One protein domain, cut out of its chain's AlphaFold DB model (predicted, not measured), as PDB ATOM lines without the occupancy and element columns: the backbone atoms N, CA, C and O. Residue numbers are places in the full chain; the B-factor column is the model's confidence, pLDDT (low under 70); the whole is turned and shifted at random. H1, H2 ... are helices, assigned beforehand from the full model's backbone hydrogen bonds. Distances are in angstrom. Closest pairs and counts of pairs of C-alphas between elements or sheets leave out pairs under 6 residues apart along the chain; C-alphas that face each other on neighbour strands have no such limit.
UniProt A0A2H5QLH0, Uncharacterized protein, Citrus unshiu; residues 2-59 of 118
ATOM      1  N   PRO A   2     167.996 124.255 284.515       52.94
ATOM      2  CA  PRO A   2     168.371 124.900 285.768       52.94
ATOM      3  C   PRO A   2     167.807 124.116 286.964       52.94
ATOM      4  O   PRO A   2     166.824 124.513 287.572       52.94
ATOM      5  N   LEU A   3     168.454 123.007 287.333       59.44
ATOM      6  CA  LEU A   3     168.099 122.203 288.519       59.44
ATOM      7  C   LEU A   3     168.384 122.919 289.863       59.44
ATOM      8  O   LEU A   3     168.027 122.425 290.929       59.44
ATOM      9  N   GLY A   4     169.047 124.081 289.831       66.62
ATOM     10  CA  GLY A   4     169.498 124.793 291.031       66.62
ATOM     11  C   GLY A   4     168.456 125.697 291.700       66.62
ATOM     12  O   GLY A   4     168.536 125.904 292.910       66.62
ATOM     13  N   SER A   5     167.493 126.246 290.952       70.88
ATOM     14  CA  SER A   5     166.432 127.095 291.523       70.88
ATOM     15  C   SER A   5     165.339 126.254 292.177       70.88
ATOM     16  O   SER A   5     164.989 126.495 293.327       70.88
ATOM     17  N   GLU A   6     164.907 125.191 291.498       73.62
ATOM     18  CA  GLU A   6     163.850 124.286 291.961       73.62
ATOM     19  C   GLU A   6     164.213 123.599 293.290       73.62
ATOM     20  O   GLU A   6     163.412 123.557 294.221       73.62
ATOM     21  N   SER A   7     165.468 123.160 293.443       82.81
ATOM     22  CA  SER A   7     165.964 122.576 294.697       82.81
ATOM     23  C   SER A   7     165.960 123.570 295.871       82.81
ATOM     24  O   SER A   7     165.654 123.197 297.007       82.81
ATOM     25  N   ARG A   8     166.254 124.852 295.613       88.88
ATOM     26  CA  ARG A   8     166.239 125.903 296.640       88.88
ATOM     27  C   ARG A   8     164.816 126.235 297.082       88.88
ATOM     28  O   ARG A   8     164.588 126.431 298.272       88.88
ATOM     29  N   ASP A   9     163.874 126.257 296.150       90.50
ATOM     30  CA  ASP A   9     162.467 126.526 296.448       90.50
ATOM     31  C   ASP A   9     161.835 125.395 297.271       90.50
ATOM     32  O   ASP A   9     161.121 125.660 298.239       90.50
ATOM     33  N   ILE A  10     162.185 124.137 296.980       93.50
ATOM     34  CA  ILE A  10     161.783 122.980 297.796       93.50
ATOM     35  C   ILE A  10     162.314 123.110 299.231       93.50
ATOM     36  O   ILE A  10     161.557 122.930 300.187       93.50
ATOM     37  N   LEU A  11     163.593 123.469 299.403       94.38
ATOM     38  CA  LEU A  11     164.184 123.668 300.730       94.38
ATOM     39  C   LEU A  11     163.499 124.808 301.498       94.38
ATOM     40  O   LEU A  11     163.198 124.657 302.682       94.38
ATOM     41  N   ASN A  12     163.220 125.927 300.826       92.94
ATOM     42  CA  ASN A  12     162.514 127.061 301.421       92.94
ATOM     43  C   ASN A  12     161.116 126.657 301.911       92.94
ATOM     44  O   ASN A  12     160.726 127.016 303.022       92.94
ATOM     45  N   ASN A  13     160.382 125.872 301.118       95.12
ATOM     46  CA  ASN A  13     159.057 125.377 301.490       95.12
ATOM     47  C   ASN A  13     159.112 124.425 302.689       95.12
ATOM     48  O   ASN A  13     158.277 124.530 303.587       95.12
ATOM     49  N   PHE A  14     160.110 123.540 302.745       96.81
ATOM     50  CA  PHE A  14     160.316 122.656 303.892       96.81
ATOM     51  C   PHE A  14     160.607 123.447 305.176       96.81
ATOM     52  O   PHE A  14     159.966 123.226 306.204       96.81
ATOM     53  N   GLN A  15     161.528 124.414 305.112       96.06
ATOM     54  CA  GLN A  15     161.860 125.281 306.248       96.06
ATOM     55  C   GLN A  15     160.648 126.096 306.710       96.06
ATOM     56  O   GLN A  15     160.380 126.182 307.908       96.06
ATOM     57  N   TYR A  16     159.892 126.661 305.766       96.94
ATOM     58  CA  TYR A  16     158.662 127.387 306.064       96.94
ATOM     59  C   TYR A  16     157.624 126.486 306.742       96.94
ATOM     60  O   TYR A  16     157.065 126.871 307.766       96.94
ATOM     61  N   GLY A  17     157.397 125.281 306.212       98.06
ATOM     62  CA  GLY A  17     156.453 124.317 306.772       98.06
ATOM     63  C   GLY A  17     156.798 123.916 308.205       98.06
ATOM     64  O   GLY A  17     155.925 123.947 309.070       98.06
ATOM     65  N   SER A  18     158.074 123.619 308.474       98.06
ATOM     66  CA  SER A  18     158.564 123.299 309.822       98.06
ATOM     67  C   SER A  18     158.344 124.455 310.803       98.06
ATOM     68  O   SER A  18     157.749 124.253 311.859       98.06
ATOM     69  N   LEU A  19     158.725 125.683 310.433       97.75
ATOM     70  CA  LEU A  19     158.506 126.866 311.275       97.75
ATOM     71  C   LEU A  19     157.017 127.141 311.521       97.75
ATOM     72  O   LEU A  19     156.635 127.556 312.614       97.75
ATOM     73  N   ASN A  20     156.176 126.922 310.511       97.81
ATOM     74  CA  ASN A  20     154.737 127.125 310.614       97.81
ATOM     75  C   ASN A  20     154.082 126.108 311.561       97.81
ATOM     76  O   ASN A  20     153.198 126.484 312.323       97.81
ATOM     77  N   ALA A  21     154.522 124.845 311.548       98.25
ATOM     78  CA  ALA A  21     154.031 123.822 312.471       98.25
ATOM     79  C   ALA A  21     154.331 124.191 313.935       98.25
ATOM     80  O   ALA A  21     153.406 124.288 314.740       98.25
ATOM     81  N   GLU A  22     155.594 124.507 314.237       97.75
ATOM     82  CA  GLU A  22     156.044 124.951 315.565       97.75
ATOM     83  C   GLU A  22     155.284 126.204 316.034       97.75
ATOM     84  O   GLU A  22     154.780 126.285 317.157       97.75
ATOM     85  N   PHE A  23     155.143 127.201 315.154       97.62
ATOM     86  CA  PHE A  23     154.446 128.436 315.500       97.62
ATOM     87  C   PHE A  23     152.945 128.221 315.738       97.62
ATOM     88  O   PHE A  23     152.376 128.840 316.643       97.62
ATOM     89  N   ASN A  24     152.299 127.349 314.960       97.94
ATOM     90  CA  ASN A  24     150.888 127.017 315.142       97.94
ATOM     91  C   ASN A  24     150.643 126.297 316.468       97.94
ATOM     92  O   ASN A  24     149.673 126.621 317.153       97.94
ATOM     93  N   GLU A  25     151.528 125.383 316.864       98.25
ATOM     94  CA  GLU A  25     151.449 124.715 318.164       98.25
ATOM     95  C   GLU A  25     151.536 125.727 319.317       98.25
ATOM     96  O   GLU A  25     150.647 125.791 320.171       98.25
ATOM     97  N   ILE A  26     152.556 126.591 319.310       98.12
ATOM     98  CA  ILE A  26     152.728 127.617 320.348       98.12
ATOM     99  C   ILE A  26     151.531 128.580 320.364       98.12
ATOM    100  O   ILE A  26     151.048 128.957 321.436       98.12
ATOM    101  N   SER A  27     151.014 128.954 319.192       97.88
ATOM    102  CA  SER A  27     149.841 129.825 319.065       97.88
ATOM    103  C   SER A  27     148.577 129.177 319.628       97.88
ATOM    104  O   SER A  27     147.804 129.849 320.319       97.88
ATOM    105  N   PHE A  28     148.383 127.874 319.401       98.19
ATOM    106  CA  PHE A  28     147.262 127.124 319.962       98.19
ATOM    107  C   PHE A  28     147.266 127.189 321.491       98.19
ATOM    108  O   PHE A  28     146.251 127.547 322.089       98.19
ATOM    109  N   TYR A  29     148.404 126.932 322.139       98.06
ATOM    110  CA  TYR A  29     148.489 127.001 323.600       98.06
ATOM    111  C   TYR A  29     148.393 128.432 324.133       98.06
ATOM    112  O   TYR A  29     147.667 128.678 325.096       98.06
ATOM    113  N   ALA A  30     149.071 129.391 323.500       98.31
ATOM    114  CA  ALA A  30     149.085 130.778 323.956       98.31
ATOM    115  C   ALA A  30     147.717 131.467 323.849       98.31
ATOM    116  O   ALA A  30     147.446 132.373 324.634       98.31
ATOM    117  N   SER A  31     146.856 131.038 322.919       98.06
ATOM    118  CA  SER A  31     145.507 131.602 322.743       98.06
ATOM    119  C   SER A  31     144.532 131.273 323.879       98.06
ATOM    120  O   SER A  31     143.494 131.912 323.994       98.06
ATOM    121  N   LYS A  32     144.870 130.313 324.748       98.19
ATOM    122  CA  LYS A  32     144.022 129.895 325.875       98.19
ATOM    123  C   LYS A  32     144.079 130.843 327.079       98.19
ATOM    124  O   LYS A  32     143.338 130.642 328.035       98.19
ATOM    125  N   SER A  33     144.965 131.841 327.069       98.00
ATOM    126  CA  SER A  33     145.090 132.838 328.135       98.00
ATOM    127  C   SER A  33     145.532 134.186 327.576       98.00
ATOM    128  O   SER A  33     146.492 134.271 326.808       98.00
ATOM    129  N   ASP A  34     144.877 135.259 328.019       98.12
ATOM    130  CA  ASP A  34     145.226 136.625 327.618       98.12
ATOM    131  C   ASP A  34     146.676 136.971 327.971       98.12
ATOM    132  O   ASP A  34     147.395 137.579 327.174       98.12
ATOM    133  N   ALA A  35     147.147 136.533 329.141       98.25
ATOM    134  CA  ALA A  35     148.511 136.797 329.581       98.25
ATOM    135  C   ALA A  35     149.540 136.151 328.637       98.25
ATOM    136  O   ALA A  35     150.513 136.793 328.232       98.25
ATOM    137  N   THR A  36     149.322 134.891 328.248       98.19
ATOM    138  CA  THR A  36     150.215 134.183 327.319       98.19
ATOM    139  C   THR A  36     150.093 134.706 325.896       98.19
ATOM    140  O   THR A  36     151.112 134.822 325.215       98.19
ATOM    141  N   TYR A  37     148.890 135.088 325.467       98.44
ATOM    142  CA  TYR A  37     148.646 135.701 324.166       98.44
ATOM    143  C   TYR A  37     149.449 136.995 324.007       98.44
ATOM    144  O   TYR A  37     150.236 137.131 323.066       98.44
ATOM    145  N   TRP A  38     149.314 137.933 324.950       98.50
ATOM    146  CA  TRP A  38     150.029 139.210 324.890       98.50
ATOM    147  C   TRP A  38     151.540 139.029 325.005       98.50
ATOM    148  O   TRP A  38     152.295 139.695 324.288       98.50
ATOM    149  N   LYS A  39     151.991 138.079 325.833       98.31
ATOM    150  CA  LYS A  39     153.405 137.715 325.928       98.31
ATOM    151  C   LYS A  39     153.940 137.214 324.584       98.31
ATOM    152  O   LYS A  39     154.919 137.770 324.083       98.31
ATOM    153  N   LEU A  40     153.285 136.231 323.962       98.31
ATOM    154  CA  LEU A  40     153.685 135.705 322.653       98.31
ATOM    155  C   LEU A  40     153.674 136.799 321.579       98.31
ATOM    156  O   LEU A  40     154.622 136.908 320.806       98.31
ATOM    157  N   LYS A  41     152.646 137.651 321.561       98.25
ATOM    158  CA  LYS A  41     152.516 138.752 320.597       98.25
ATOM    159  C   LYS A  41     153.663 139.758 320.701       98.25
ATOM    160  O   LYS A  41     154.205 140.170 319.676       98.25
ATOM    161  N   SER A  42     154.070 140.112 321.921       98.19
ATOM    162  CA  SER A  42     155.237 140.968 322.170       98.19
ATOM    163  C   SER A  42     156.537 140.312 321.685       98.19
ATOM    164  O   SER A  42     157.305 140.919 320.931       98.19
ATOM    165  N   HIS A  43     156.750 139.034 322.022       98.00
ATOM    166  CA  HIS A  43     157.912 138.278 321.544       98.00
ATOM    167  C   HIS A  43     157.953 138.185 320.013       98.00
ATOM    168  O   HIS A  43     159.013 138.389 319.420       98.00
ATOM    169  N   LEU A  44     156.809 137.948 319.363       97.56
ATOM    170  CA  LEU A  44     156.706 137.865 317.909       97.56
ATOM    171  C   LEU A  44     157.033 139.199 317.232       97.56
ATOM    172  O   LEU A  44     157.730 139.215 316.218       97.56
ATOM    173  N   ALA A  45     156.578 140.323 317.794       97.69
ATOM    174  CA  ALA A  45     156.919 141.649 317.288       97.69
ATOM    175  C   ALA A  45     158.437 141.895 317.340       97.69
ATOM    176  O   ALA A  45     159.031 142.295 316.338       97.69
ATOM    177  N   SER A  46     159.077 141.576 318.471       97.94
ATOM    178  CA  SER A  46     160.534 141.683 318.623       97.94
ATOM    179  C   SER A  46     161.284 140.775 317.643       97.94
ATOM    180  O   SER A  46     162.206 141.225 316.959       97.94
ATOM    181  N   LEU A  47     160.868 139.511 317.519       97.50
ATOM    182  CA  LEU A  47     161.487 138.548 316.609       97.50
ATOM    183  C   LEU A  47     161.354 138.984 315.144       97.50
ATOM    184  O   LEU A  47     162.329 138.929 314.394       97.50
ATOM    185  N   LYS A  48     160.179 139.482 314.743       96.81
ATOM    186  CA  LYS A  48     159.934 140.004 313.392       96.81
ATOM    187  C   LYS A  48     160.865 141.170 313.059       96.81
ATOM    188  O   LYS A  48     161.375 141.214 311.941       96.81
ATOM    189  N   SER A  49     161.104 142.087 313.999       96.50
ATOM    190  CA  SER A  49     162.075 143.173 313.804       96.50
ATOM    191  C   SER A  49     163.496 142.640 313.636       96.50
ATOM    192  O   SER A  49     164.133 142.962 312.637       96.50
ATOM    193  N   LYS A  50     163.951 141.733 314.511       97.06
ATOM    194  CA  LYS A  50     165.292 141.127 314.412       97.06
ATOM    195  C   LYS A  50     165.521 140.426 313.070       97.06
ATOM    196  O   LYS A  50     166.557 140.610 312.442       97.06
ATOM    197  N   ILE A  51     164.543 139.655 312.586       95.56
ATOM    198  CA  ILE A  51     164.645 138.969 311.286       95.56
ATOM    199  C   ILE A  51     164.720 139.979 310.130       95.56
ATOM    200  O   ILE A  51     165.485 139.772 309.187       95.56
ATOM    201  N   LYS A  52     163.954 141.077 310.183       94.50
ATOM    202  CA  LYS A  52     164.027 142.145 309.173       94.50
ATOM    203  C   LYS A  52     165.393 142.831 309.169       94.50
ATOM    204  O   LYS A  52     165.965 142.993 308.095       94.50
ATOM    205  N   GLU A  53     165.921 143.171 310.342       94.06
ATOM    206  CA  GLU A  53     167.246 143.784 310.498       94.06
ATOM    207  C   GLU A  53     168.353 142.890 309.926       94.06
ATOM    208  O   GLU A  53     169.193 143.355 309.150       94.06
ATOM    209  N   LEU A  54     168.305 141.584 310.212       93.69
ATOM    210  CA  LEU A  54     169.241 140.605 309.652       93.69
ATOM    211  C   LEU A  54     169.170 140.543 308.122       93.69
ATOM    212  O   LEU A  54     170.203 140.434 307.464       93.69
ATOM    213  N   ARG A  55     167.976 140.649 307.524       89.19
ATOM    214  CA  ARG A  55     167.847 140.711 306.058       89.19
ATOM    215  C   ARG A  55     168.470 141.984 305.490       89.19
ATOM    216  O   ARG A  55     169.212 141.904 304.518       89.19
ATOM    217  N   THR A  56     168.237 143.139 306.112       85.19
ATOM    218  CA  THR A  56     168.812 144.413 305.648       85.19
ATOM    219  C   THR A  56     170.331 144.496 305.835       85.19
ATOM    220  O   THR A  56     171.014 145.075 304.995       85.19
ATOM    221  N   SER A  57     170.882 143.866 306.879       73.75
ATOM    222  CA  SER A  57     172.332 143.822 307.120       73.75
ATOM    223  C   SER A  57     173.082 142.992 306.074       73.75
ATOM    224  O   SER A  57     174.213 143.327 305.740       73.75
ATOM    225  N   ASN A  58     172.467 141.930 305.546       60.97
ATOM    226  CA  ASN A  58     173.078 141.083 304.516       60.97
ATOM    227  C   ASN A  58     173.045 141.718 303.112       60.97
ATOM    228  O   ASN A  58     173.885 141.398 302.273       60.97
ATOM    229  N   GLU A  59     172.104 142.630 302.846       58.25
ATOM    230  CA  GLU A  59     172.049 143.378 301.581       58.25
ATOM    231  C   GLU A  59     172.994 144.597 301.577       58.25
ATOM    232  O   GLU A  59     173.532 144.963 300.532       58.25
TER     233      GLU A  59
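This is residues 2 to 59 of the 118 residues of an uncharacterized protein of Citrus unshiu (UniProt A0A2H5QLH0). Two long helices, H1 and then H2, make a narrow V: they meet near the turn between them, and their other ends spread apart. Residues 2 to 22 and 45 to 59 stand free as the two arms. The printed part has 58 residues with two named helices and no named strand, and its class is all helix. It is flat, spanning 49 by 26 by 7 A, and only just loose, close to extended, with a radius of gyration of the C-alphas of 15.4 A.

H1, residues 3 to 30, and H2, residues 34 to 59, form a helical hairpin with a tight link of 3 residues. They run opposite ways at a shallow tilt of 23 degrees. H1 touches H2 with residues 27 to 30 alone, and H2 touches H1 with residues 36 to 40 alone; the closest C-alphas, those of Ala 30 and Thr 36, are 4.9 A apart. In H2 every O i to N i+4 pair is within hydrogen-bond range; in H1, 22 of 24 are.

H1 begins at C-alpha 3 (168.099, 122.203, 288.519) and is 41.1 A long from first to last C-alpha. H2, 38.0 A long, ends at C-alpha 59 (172.049, 143.378, 301.581).

The two C-alphas farthest apart, those of Pro 2 and Ala 35, are 49.6 A apart. The printed part has no cut. Its mean pLDDT is 91.8, with residues 2 to 4 and 58 to 59 under 70.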